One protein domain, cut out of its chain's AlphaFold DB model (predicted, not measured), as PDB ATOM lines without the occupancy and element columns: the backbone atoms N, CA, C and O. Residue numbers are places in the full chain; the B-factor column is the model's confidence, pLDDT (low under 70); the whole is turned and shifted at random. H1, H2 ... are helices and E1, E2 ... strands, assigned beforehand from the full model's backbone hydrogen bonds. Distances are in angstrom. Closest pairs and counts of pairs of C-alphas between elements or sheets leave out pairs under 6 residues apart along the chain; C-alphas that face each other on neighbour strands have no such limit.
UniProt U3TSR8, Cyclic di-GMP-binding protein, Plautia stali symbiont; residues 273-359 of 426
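AT A GLANCE: This is residues 273 to 359 of the 426 residues of the protein "Cyclic di-GMP-binding protein" of Plautia stali symbiont (UniProt U3TSR8). A small sheet of short strands has one long helix, H1, packed along one face over E3, while two short helices, H2 and H3, lie farther out. H2 just grazes the sheet, H3 is off it, and residues 348 to 353 stick out. The printed part has 87 residues with four named strands and three named helices, in the order E1 H1 E2 H2 E3 H3 E4, and fewer than half of the residues, 40, are in them. The sheet's order is E2 E1 E3 E4, with E2, E1 and E3 parallel and E4 joined loosely, at a point; the class is mixed, helices and strands. The whole is compact, with a radius of gyration of the C-alphas of 12.6 A and spans of 37 by 28 by 22 A.

IN THESE COORDINATES: Begin at residues 273 to 287, a stretch with no named element. Find C-alpha 288 at (227.106, 203.456, 300.812), where E1 starts; it runs to residue 290, 6.4 A. H1 begins at C-alpha 297, at (243.373, 205.514, 289.131), and runs 25.6 A to residue 314. Next come E2, residues 322 to 324, 7.0 A, and H2, residues 327 to 330, 4.9 A. E3, residues 337 to 340, covers 9.8 A, and H3, residues 345 to 349, covers 7.2 A. E4, residues 356 to 358, 7.1 A, ends at C-alpha 358, at (228.896, 210.032, 288.366).

HOW THE PARTS SIT: Look first at E1, an inner strand. E2 is its parallel neighbour at 29 degrees, with N 289 and O 322 2.8 A apart. E3 is parallel to E1 at 28 degrees, with N 338 and O 288 2.9 A apart. E3 and E4 meet only at a point, where the C-alphas of 339 and 357 face each other at 6.0 A. H1 is on the sheet at a height of 10.3 A, over E3 and along the strands, at 25 degrees to E3 on the local plane; that plane rests on only just enough C-alphas, 6. The closest C-alphas of H1 and E3 are those of Glu 299 and Ile 340, 6.3 A apart. E1, H1 and E2 form a strand-helix-strand unit, two parallel neighbour strands with a helix between, and its crossover is right-handed. H2 only grazes the sheet; its closest C-alpha pair with E1 is Leu 290 and Trp 327, 7.3 A. H1 is apart from H2 and H3. In H1 every O i to N i+4 pair is within hydrogen-bond range; in H3 it is 0 of 1, with 1 of 2 O i to N i+3 pairs; H2 is too short for an i+4 pair.

THE WHOLE: The C-alphas of Gly 315 and Arg 349, the two farthest apart, are 37.1 A apart. The printed part has no cut, and no link between named elements is long. Confidence is under 70 at residues 346 to 359.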
ATOM      1  N   SER A 273     225.537 221.292 294.154       85.69
ATOM      2  CA  SER A 273     225.763 222.453 295.029       85.69
ATOM      3  C   SER A 273     226.059 222.090 296.481       85.69
ATOM      4  O   SER A 273     226.813 222.806 297.127       85.69
ATOM      5  N   ALA A 274     225.490 220.995 296.993       88.75
ATOM      6  CA  ALA A 274     225.577 220.639 298.409       88.75
ATOM      7  C   ALA A 274     225.997 219.188 298.660       88.75
ATOM      8  O   ALA A 274     226.075 218.789 299.818       88.75
ATOM      9  N   GLY A 275     226.200 218.361 297.630       90.31
ATOM     10  CA  GLY A 275     226.458 216.929 297.817       90.31
ATOM     11  C   GLY A 275     225.255 216.131 298.331       90.31
ATOM     12  O   GLY A 275     225.415 215.015 298.818       90.31
ATOM     13  N   PHE A 276     224.050 216.702 298.272       91.62
ATOM     14  CA  PHE A 276     222.840 216.098 298.832       91.62
ATOM     15  C   PHE A 276     222.311 214.977 297.919       91.62
ATOM     16  O   PHE A 276     222.366 215.132 296.696       91.62
ATOM     17  N   PRO A 277     221.800 213.850 298.458       91.19
ATOM     18  CA  PRO A 277     221.435 213.578 299.859       91.19
ATOM     19  C   PRO A 277     222.584 213.087 300.747       91.19
ATOM     20  O   PRO A 277     222.440 213.041 301.967       91.19
ATOM     21  N   PHE A 278     223.740 212.772 300.165       92.12
ATOM     22  CA  PHE A 278     224.865 212.159 300.875       92.12
ATOM     23  C   PHE A 278     225.471 213.063 301.962       92.12
ATOM     24  O   PHE A 278     226.056 212.566 302.921       92.12
ATOM     25  N   SER A 279     225.289 214.380 301.840       92.62
ATOM     26  CA  SER A 279     225.728 215.397 302.802       92.62
ATOM     27  C   SER A 279     224.782 215.639 303.980       92.62
ATOM     28  O   SER A 279     225.055 216.511 304.801       92.62
ATOM     29  N   ARG A 280     223.672 214.892 304.103       92.19
ATOM     30  CA  ARG A 280     222.724 215.054 305.224       92.19
ATOM     31  C   ARG A 280     223.401 214.910 306.595       92.19
ATOM     32  O   ARG A 280     222.990 215.575 307.545       92.19
ATOM     33  N   TYR A 281     224.408 214.045 306.685       93.44
ATOM     34  CA  TYR A 281     225.276 213.875 307.850       93.44
ATOM     35  C   TYR A 281     226.668 214.384 307.490       93.44
ATOM     36  O   TYR A 281     227.220 213.987 306.463       93.44
ATOM     37  N   ALA A 282     227.246 215.234 308.336       92.75
ATOM     38  CA  ALA A 282     228.502 215.910 308.021       92.75
ATOM     39  C   ALA A 282     229.703 214.950 307.887       92.75
ATOM     40  O   ALA A 282     230.638 215.234 307.151       92.75
ATOM     41  N   ASP A 283     229.666 213.797 308.560       92.50
ATOM     42  CA  ASP A 283     230.699 212.749 308.510       92.50
ATOM     43  C   ASP A 283     230.463 211.684 307.428       92.50
ATOM     44  O   ASP A 283     231.230 210.719 307.341       92.50
ATOM     45  N   LEU A 284     229.414 211.855 306.613       92.62
ATOM     46  CA  LEU A 284     228.983 210.926 305.571       92.62
ATOM     47  C   LEU A 284     228.740 209.497 306.106       92.62
ATOM     48  O   LEU A 284     229.030 208.515 305.427       92.62
ATOM     49  N   ALA A 285     228.175 209.359 307.311       91.00
ATOM     50  CA  ALA A 285     227.909 208.049 307.924       91.00
ATOM     51  C   ALA A 285     226.827 207.195 307.228       91.00
ATOM     52  O   ALA A 285     226.811 205.968 307.371       91.00
ATOM     53  N   GLN A 286     225.887 207.833 306.527       88.44
ATOM     54  CA  GLN A 286     224.774 207.167 305.842       88.44
ATOM     55  C   GLN A 286     225.087 206.608 304.446       88.44
ATOM     56  O   GLN A 286     224.624 205.498 304.170       88.44
ATOM     57  N   PRO A 287     225.795 207.321 303.544       90.31
ATOM     58  CA  PRO A 287     226.015 206.823 302.193       90.31
ATOM     59  C   PRO A 287     226.798 205.512 302.144       90.31
ATOM     60  O   PRO A 287     227.801 205.328 302.840       90.31
ATOM     61  N   LEU A 288     226.373 204.644 301.226       91.19
ATOM     62  CA  LEU A 288     227.106 203.456 300.812       91.19
ATOM     63  C   LEU A 288     227.766 203.718 299.460       91.19
ATOM     64  O   LEU A 288     227.094 203.845 298.435       91.19
ATOM     65  N   VAL A 289     229.092 203.773 299.450       91.81
ATOM     66  CA  VAL A 289     229.875 203.929 298.229       91.81
ATOM     67  C   VAL A 289     230.173 202.556 297.641       91.81
ATOM     68  O   VAL A 289     230.773 201.703 298.298       91.81
ATOM     69  N   LEU A 290     229.786 202.350 296.385       90.38
ATOM     70  CA  LEU A 290     230.146 201.160 295.624       90.38
ATOM     71  C   LEU A 290     231.275 201.498 294.647       90.38
ATOM     72  O   LEU A 290     231.141 202.407 293.827       90.38
ATOM     73  N   VAL A 291     232.375 200.758 294.742       91.12
ATOM     74  CA  VAL A 291     233.599 200.942 293.949       91.12
ATOM     75  C   VAL A 291     234.029 199.577 293.409       91.12
ATOM     76  O   VAL A 291     233.860 198.596 294.117       91.12
ATOM     77  N   PRO A 292     234.587 199.428 292.200       88.75
ATOM     78  CA  PRO A 292     235.036 198.118 291.729       88.75
ATOM     79  C   PRO A 292     236.118 197.520 292.638       88.75
ATOM     80  O   PRO A 292     236.961 198.246 293.154       88.75
ATOM     81  N   ALA A 293     236.167 196.187 292.759       87.81
ATOM     82  CA  ALA A 293     237.155 195.480 293.591       87.81
ATOM     83  C   ALA A 293     238.627 195.797 293.244       87.81
ATOM     84  O   ALA A 293     239.525 195.626 294.065       87.81
ATOM     85  N   LYS A 294     238.891 196.240 292.010       89.06
ATOM     86  CA  LYS A 294     240.197 196.725 291.553       89.06
ATOM     87  C   LYS A 294     239.998 198.063 290.842       89.06
ATOM     88  O   LYS A 294     239.866 198.060 289.618       89.06
ATOM     89  N   PRO A 295     239.917 199.179 291.584       89.69
ATOM     90  CA  PRO A 295     239.589 200.460 290.992       89.69
ATOM     91  C   PRO A 295     240.767 201.023 290.200       89.69
ATOM     92  O   PRO A 295     241.917 201.036 290.657       89.69
ATOM     93  N   GLU A 296     240.480 201.541 289.012       90.38
ATOM     94  CA  GLU A 296     241.471 202.280 288.235       90.38
ATOM     95  C   GLU A 296     241.795 203.627 288.904       90.38
ATOM     96  O   GLU A 296     241.006 204.179 289.672       90.38
ATOM     97  N   SER A 297     242.948 204.217 288.572       89.88
ATOM     98  CA  SER A 297     243.373 205.514 289.131       89.88
ATOM     99  C   SER A 297     242.316 206.619 288.939       89.88
ATOM    100  O   SER A 297     242.112 207.448 289.831       89.88
ATOM    101  N   GLY A 298     241.597 206.613 287.810       90.38
ATOM    102  CA  GLY A 298     240.517 207.567 287.545       90.38
ATOM    103  C   GLY A 298     239.303 207.383 288.462       90.38
ATOM    104  O   GLY A 298     238.693 208.370 288.866       90.38
ATOM    105  N   GLU A 299     238.980 206.146 288.838       91.06
ATOM    106  CA  GLU A 299     237.868 205.837 289.745       91.06
ATOM    107  C   GLU A 299     238.209 206.249 291.176       91.06
ATOM    108  O   GLU A 299     237.409 206.921 291.820       91.06
ATOM    109  N   VAL A 300     239.431 205.958 291.637       92.00
ATOM    110  CA  VAL A 300     239.906 206.430 292.950       92.00
ATOM    111  C   VAL A 300     239.963 207.955 293.003       92.00
ATOM    112  O   VAL A 300     239.559 208.544 294.000       92.00
ATOM    113  N   SER A 301     240.415 208.610 291.928       92.38
ATOM    114  CA  SER A 301     240.419 210.079 291.862       92.38
ATOM    115  C   SER A 301     238.999 210.629 291.971       92.38
ATOM    116  O   SER A 301     238.738 211.462 292.824       92.38
ATOM    117  N   THR A 302     238.058 210.077 291.196       92.75
ATOM    118  CA  THR A 302     236.648 210.498 291.230       92.75
ATOM    119  C   THR A 302     236.031 210.298 292.615       92.75
ATOM    120  O   THR A 302     235.282 211.151 293.080       92.75
ATOM    121  N   LEU A 303     236.349 209.186 293.285       93.00
ATOM    122  CA  LEU A 303     235.898 208.916 294.645       93.00
ATOM    123  C   LEU A 303     236.406 209.978 295.627       93.00
ATOM    124  O   LEU A 303     235.612 210.566 296.357       93.00
ATOM    125  N   LEU A 304     237.719 210.216 295.643       92.19
ATOM    126  CA  LEU A 304     238.341 211.181 296.551       92.19
ATOM    127  C   LEU A 304     237.866 212.609 296.264       92.19
ATOM    128  O   LEU A 304     237.576 213.341 297.204       92.19
ATOM    129  N   ASP A 305     237.707 212.977 294.991       93.12
ATOM    130  CA  ASP A 305     237.187 214.283 294.579       93.12
ATOM    131  C   ASP A 305     235.726 214.460 295.009       93.12
ATOM    132  O   ASP A 305     235.361 215.510 295.532       93.12
ATOM    133  N   ALA A 306     234.884 213.433 294.841       92.88
ATOM    134  CA  ALA A 306     233.485 213.484 295.254       92.88
ATOM    135  C   ALA A 306     233.352 213.614 296.778       92.88
ATOM    136  O   ALA A 306     232.658 214.508 297.259       92.88
ATOM    137  N   LEU A 307     234.042 212.766 297.546       93.62
ATOM    138  CA  LEU A 307     234.012 212.828 299.009       93.62
ATOM    139  C   LEU A 307     234.643 214.124 299.534       93.62
ATOM    140  O   LEU A 307     234.113 214.724 300.466       93.62
ATOM    141  N   GLY A 308     235.729 214.587 298.911       92.81
ATOM    142  CA  GLY A 308     236.385 215.851 299.236       92.81
ATOM    143  C   GLY A 308     235.496 217.061 298.955       92.81
ATOM    144  O   GLY A 308     235.388 217.947 299.798       92.81
ATOM    145  N   ALA A 309     234.793 217.077 297.820       92.75
ATOM    146  CA  ALA A 309     233.835 218.128 297.492       92.75
ATOM    147  C   ALA A 309     232.666 218.159 298.486       92.75
ATOM    148  O   ALA A 309     232.293 219.231 298.956       92.75
ATOM    149  N   ILE A 310     232.119 216.996 298.861       93.62
ATOM    150  CA  ILE A 310     231.054 216.914 299.871       93.62
ATOM    151  C   ILE A 310     231.570 217.380 301.243       93.62
ATOM    152  O   ILE A 310     230.899 218.164 301.915       93.62
ATOM    153  N   GLY A 311     232.771 216.953 301.643       92.81
ATOM    154  CA  GLY A 311     233.413 217.380 302.889       92.81
ATOM    155  C   GLY A 311     233.682 218.887 302.939       92.81
ATOM    156  O   GLY A 311     233.469 219.521 303.968       92.81
ATOM    157  N   ALA A 312     234.064 219.497 301.812       91.38
ATOM    158  CA  ALA A 312     234.234 220.947 301.707       91.38
ATOM    159  C   ALA A 312     232.904 221.703 301.873       91.38
ATOM    160  O   ALA A 312     232.866 222.748 302.524       91.38
ATOM    161  N   GLN A 313     231.804 221.166 301.333       90.31
ATOM    162  CA  GLN A 313     230.475 221.770 301.484       90.31
ATOM    163  C   GLN A 313     229.936 221.657 302.915       90.31
ATOM    164  O   GLN A 313     229.321 222.598 303.412       90.31
ATOM    165  N   THR A 314     230.165 220.529 303.592       91.88
ATOM    166  CA  THR A 314     229.714 220.333 304.981       91.88
ATOM    167  C   THR A 314     230.647 220.985 306.002       91.88
ATOM    168  O   THR A 314     230.199 221.361 307.084       91.88
ATOM    169  N   GLY A 315     231.927 221.160 305.665       90.81
ATOM    170  CA  GLY A 315     232.960 221.645 306.582       90.81
ATOM    171  C   GLY A 315     233.476 220.570 307.536       90.81
ATOM    172  O   GLY A 315     234.048 220.901 308.572       90.81
ATOM    173  N   TYR A 316     233.249 219.290 307.226       91.75
ATOM    174  CA  TYR A 316     233.660 218.174 308.070       91.75
ATOM    175  C   TYR A 316     234.211 217.014 307.219       91.75
ATOM    176  O   TYR A 316     233.692 216.746 306.132       91.75
ATOM    177  N   PRO A 317     235.280 216.325 307.662       91.44
ATOM    178  CA  PRO A 317     235.867 215.223 306.906       91.44
ATOM    179  C   PRO A 317     234.943 213.997 306.837       91.44
ATOM    180  O   PRO A 317     234.234 213.655 307.786       91.44
ATOM    181  N   ALA A 318     235.015 213.278 305.717       91.12
ATOM    182  CA  ALA A 318     234.238 212.071 305.447       91.12
ATOM    183  C   ALA A 318     234.787 210.842 306.204       91.12
ATOM    184  O   ALA A 318     235.404 209.957 305.616       91.12
ATOM    185  N   LEU A 319     234.595 210.807 307.524       89.12
ATOM    186  CA  LEU A 319     235.197 209.805 308.416       89.12
ATOM    187  C   LEU A 319     234.420 208.486 308.504       89.12
ATOM    188  O   LEU A 319     234.985 207.477 308.908       89.12
ATOM    189  N   ARG A 320     233.120 208.473 308.187       90.00
ATOM    190  CA  ARG A 320     232.244 207.308 308.428       90.00
ATOM    191  C   ARG A 320     231.645 206.713 307.158       90.00
ATOM    192  O   ARG A 320     230.642 206.003 307.216       90.00
ATOM    193  N   VAL A 321     232.274 206.981 306.020       90.50
ATOM    194  CA  VAL A 321     231.836 206.479 304.718       90.50
ATOM    195  C   VAL A 321     231.915 204.957 304.687       90.50
ATOM    196  O   VAL A 321     232.959 204.366 304.961       90.50
ATOM    197  N   GLN A 322     230.820 204.313 304.296       90.44
ATOM    198  CA  GLN A 322     230.795 202.870 304.097       90.44
ATOM    199  C   GLN A 322     231.153 202.553 302.649       90.44
ATOM    200  O   GLN A 322     230.570 203.120 301.729       90.44
ATOM    201  N   MET A 323     232.089 201.628 302.437       89.94
ATOM    202  CA  MET A 323     232.510 201.212 301.096       89.94
ATOM    203  C   MET A 323     232.253 199.723 300.878       89.94
ATOM    204  O   MET A 323     232.425 198.906 301.790       89.94
ATOM    205  N   ARG A 324     231.830 199.362 299.666       89.94
ATOM    206  CA  ARG A 324     231.652 197.977 299.209       89.94
ATOM    207  C   ARG A 324     232.142 197.836 297.775       89.94
ATOM    208  O   ARG A 324     232.172 198.808 297.025       89.94
ATOM    209  N   ASP A 325     232.473 196.607 297.407       87.81
ATOM    210  CA  ASP A 325     232.966 196.246 296.081       87.81
ATOM    211  C   ASP A 325     232.031 195.339 295.269       87.81
ATOM    212  O   ASP A 325     232.170 195.233 294.049       87.81
ATOM    213  N   ASP A 326     231.036 194.736 295.923       82.69
ATOM    214  CA  ASP A 326     230.043 193.869 295.292       82.69
ATOM    215  C   ASP A 326     228.620 194.438 295.398       82.69
ATOM    216  O   ASP A 326     228.069 194.650 296.484       82.69
ATOM    217  N   TRP A 327     227.983 194.602 294.235       78.69
ATOM    218  CA  TRP A 327     226.578 194.988 294.101       78.69
ATOM    219  C   TRP A 327     225.625 194.041 294.838       78.69
ATOM    220  O   TRP A 327     224.620 194.482 295.398       78.69
ATOM    221  N   ARG A 328     225.924 192.736 294.862       78.88
ATOM    222  CA  ARG A 328     225.046 191.731 295.482       78.88
ATOM    223  C   ARG A 328     224.886 191.940 296.977       78.88
ATOM    224  O   ARG A 328     223.815 191.644 297.491       78.88
ATOM    225  N   ASN A 329     225.922 192.457 297.627       74.94
ATOM    226  CA  ASN A 329     225.895 192.779 299.045       74.94
ATOM    227  C   ASN A 329     225.279 194.161 299.281       74.94
ATOM    228  O   ASN A 329     224.622 194.360 300.291       74.94
ATOM    229  N   ALA A 330     225.443 195.103 298.345       77.25
ATOM    230  CA  ALA A 330     224.923 196.464 298.476       77.25
ATOM    231  C   ALA A 330     223.399 196.577 298.286       77.25
ATOM    232  O   ALA A 330     222.772 197.410 298.933       77.25
ATOM    233  N   LYS A 331     222.790 195.746 297.427       74.19
ATOM    234  CA  LYS A 331     221.361 195.853 297.060       74.19
ATOM    235  C   LYS A 331     220.380 195.672 298.232       74.19
ATOM    236  O   LYS A 331     219.247 196.128 298.134       74.19
ATOM    237  N   ASP A 332     220.795 194.956 299.279       77.50
ATOM    238  CA  ASP A 332     219.940 194.581 300.413       77.50
ATOM    239  C   ASP A 332     220.061 195.581 301.583       77.50
ATOM    240  O   ASP A 332     219.385 195.432 302.602       77.50
ATOM    241  N   HIS A 333     220.898 196.616 301.446       77.69
ATOM    242  CA  HIS A 333     221.029 197.696 302.424       77.69
ATOM    243  C   HIS A 333     220.089 198.863 302.099       77.69
ATOM    244  O   HIS A 333     220.085 199.381 300.985       77.69
ATOM    245  N   ASP A 334     219.342 199.323 303.105       82.62
ATOM    246  CA  ASP A 334     218.562 200.564 303.044       82.62
ATOM    247  C   ASP A 334     219.489 201.772 303.266       82.62
ATOM    248  O   ASP A 334     219.634 202.275 304.381       82.62
ATOM    249  N   ALA A 335     220.218 202.152 302.214       82.50
ATOM    250  CA  ALA A 335     221.196 203.236 302.236       82.50
ATOM    251  C   ALA A 335     221.197 204.034 300.924       82.50
ATOM    252  O   ALA A 335     220.918 203.503 299.847       82.50
ATOM    253  N   ASP A 336     221.584 205.307 301.012       86.25
ATOM    254  CA  ASP A 336     221.824 206.139 299.837       86.25
ATOM    255  C   ASP A 336     223.085 205.650 299.110       86.25
ATOM    256  O   ASP A 336     224.198 205.721 299.635       86.25
ATOM    257  N   LEU A 337     222.917 205.141 297.890       87.06
ATOM    258  CA  LEU A 337     224.004 204.537 297.125       87.06
ATOM    259  C   LEU A 337     224.739 205.572 296.259       87.06
ATOM    260  O   LEU A 337     224.138 206.187 295.374       87.06
ATOM    261  N   LEU A 338     226.056 205.679 296.443       88.31
ATOM    262  CA  LEU A 338     226.959 206.411 295.555       88.31
ATOM    263  C   LEU A 338     227.795 205.416 294.738       88.31
ATOM    264  O   LEU A 338     228.712 204.786 295.259       88.31
ATOM    265  N   LEU A 339     227.488 205.265 293.447       88.81
ATOM    266  CA  LEU A 339     228.261 204.395 292.560       88.81
ATOM    267  C   LEU A 339     229.404 205.159 291.888       88.81
ATOM    268  O   LEU A 339     229.161 206.139 291.180       88.81
ATOM    269  N   ILE A 340     230.618 204.626 292.007       88.69
ATOM    270  CA  ILE A 340     231.781 205.031 291.218       88.69
ATOM    271  C   ILE A 340     232.143 203.887 290.266       88.69
ATOM    272  O   ILE A 340     232.317 202.751 290.694       88.69
ATOM    273  N   GLY A 341     232.247 204.174 288.967       84.69
ATOM    274  CA  GLY A 341     232.614 203.188 287.944       84.69
ATOM    275  C   GLY A 341     231.429 202.694 287.111       84.69
ATOM    276  O   GLY A 341     230.527 203.454 286.751       84.69
ATOM    277  N   SER A 342     231.460 201.418 286.717       79.06
ATOM    278  CA  SER A 342     230.485 200.869 285.765       79.06
ATOM    279  C   SER A 342     229.168 200.437 286.421       79.06
ATOM    280  O   SER A 342     229.153 199.790 287.464       79.06
ATOM    281  N   ILE A 343     228.046 200.748 285.763       75.44
ATOM    282  CA  ILE A 343     226.707 200.399 286.249       75.44
ATOM    283  C   ILE A 343     226.501 198.876 286.215       75.44
ATOM    284  O   ILE A 343     226.571 198.304 285.109       75.44
ATOM    285  N   PRO A 344     226.154 198.236 287.352       74.62
ATOM    286  CA  PRO A 344     225.810 196.821 287.392       74.62
ATOM    287  C   PRO A 344     224.676 196.490 286.406       74.62
ATOM    288  O   PRO A 344     223.723 197.267 286.283       74.62
ATOM    289  N   PRO A 345     224.731 195.348 285.695       72.12
ATOM    290  CA  PRO A 345     223.709 194.966 284.714       72.12
ATOM    291  C   PRO A 345     222.287 194.963 285.288       72.12
ATOM    292  O   PRO A 345     221.347 195.381 284.609       72.12
ATOM    293  N   ASP A 346     222.150 194.563 286.552       69.81
ATOM    294  CA  ASP A 346     220.873 194.480 287.261       69.81
ATOM    295  C   ASP A 346     220.237 195.862 287.480       69.81
ATOM    296  O   ASP A 346     219.021 196.008 287.357       69.81
ATOM    297  N   CYS A 347     221.042 196.909 287.695       65.12
ATOM    298  CA  CYS A 347     220.539 198.276 287.852       65.12
ATOM    299  C   CYS A 347     220.072 198.901 286.535       65.12
ATOM    300  O   CYS A 347     219.198 199.765 286.535       65.12
ATOM    301  N   ARG A 348     220.614 198.466 285.387       63.88
ATOM    302  CA  ARG A 348     220.236 199.022 284.070       63.88
ATOM    303  C   ARG A 348     218.797 198.688 283.683       63.88
ATOM    304  O   ARG A 348     218.217 199.354 282.827       63.88
ATOM    305  N   ARG A 349     218.226 197.637 284.276       48.75
ATOM    306  CA  ARG A 349     216.914 197.095 283.902       48.75
ATOM    307  C   ARG A 349     215.763 197.725 284.693       48.75
ATOM    308  O   ARG A 349     214.620 197.709 284.232       48.75
ATOM    309  N   THR A 350     216.053 198.331 285.841       47.91
ATOM    310  CA  THR A 350     215.038 198.836 286.768       47.91
ATOM    311  C   THR A 350     214.776 200.319 286.519       47.91
ATOM    312  O   THR A 350     215.285 201.184 287.217       47.91
ATOM    313  N   ARG A 351     213.897 200.640 285.558       44.19
ATOM    314  CA  ARG A 351     213.382 202.012 285.300       44.19
ATOM    315  C   ARG A 351     212.694 202.693 286.507       44.19
ATOM    316  O   ARG A 351     212.178 203.794 286.355       44.19
ATOM    317  N   ARG A 352     212.622 202.031 287.668       40.66
ATOM    318  CA  ARG A 352     211.906 202.472 288.877       40.66
ATOM    319  C   ARG A 352     212.809 202.741 290.087       40.66
ATOM    320  O   ARG A 352     212.311 203.302 291.053       40.66
ATOM    321  N   SER A 353     214.096 202.394 290.035       43.22
ATOM    322  CA  SER A 353     215.047 202.656 291.123       43.22
ATOM    323  C   SER A 353     215.990 203.767 290.683       43.22
ATOM    324  O   SER A 353     216.764 203.595 289.742       43.22
ATOM    325  N   ILE A 354     215.886 204.931 291.316       45.91
ATOM    326  CA  ILE A 354     216.721 206.094 291.017       45.91
ATOM    327  C   ILE A 354     218.108 205.832 291.612       45.91
ATOM    328  O   ILE A 354     218.352 206.083 292.785       45.91
ATOM    329  N   CYS A 355     219.009 205.270 290.811       45.47
ATOM    330  CA  CYS A 355     220.435 205.274 291.119       45.47
ATOM    331  C   CYS A 355     221.029 206.597 290.629       45.47
ATOM    332  O   CYS A 355     220.782 207.015 289.496       45.47
ATOM    333  N   TRP A 356     221.787 207.262 291.495       42.00
ATOM    334  CA  TRP A 356     222.582 208.431 291.148       42.00
ATOM    335  C   TRP A 356     223.937 207.990 290.605       42.00
ATOM    336  O   TRP A 356     224.557 207.076 291.147       42.00
ATOM    337  N   TRP A 357     224.389 208.628 289.525       47.81
ATOM    338  CA  TRP A 357     225.586 208.209 288.798       47.81
ATOM    339  C   TRP A 357     226.529 209.387 288.580       47.81
ATOM    340  O   TRP A 357     226.110 210.424 288.066       47.81
ATOM    341  N   ILE A 358     227.813 209.186 288.868       41.31
ATOM    342  CA  ILE A 358     228.896 210.032 288.366       41.31
ATOM    343  C   ILE A 358     229.622 209.206 287.303       41.31
ATOM    344  O   ILE A 358     230.361 208.274 287.616       41.31
ATOM    345  N   ALA A 359     229.362 209.496 286.028       32.44
ATOM    346  CA  ALA A 359     230.053 208.849 284.919       32.44
ATOM    347  C   ALA A 359     231.290 209.663 284.515       32.44
ATOM    348  O   ALA A 359     231.249 210.892 284.445       32.44
TER     349      ALA A 359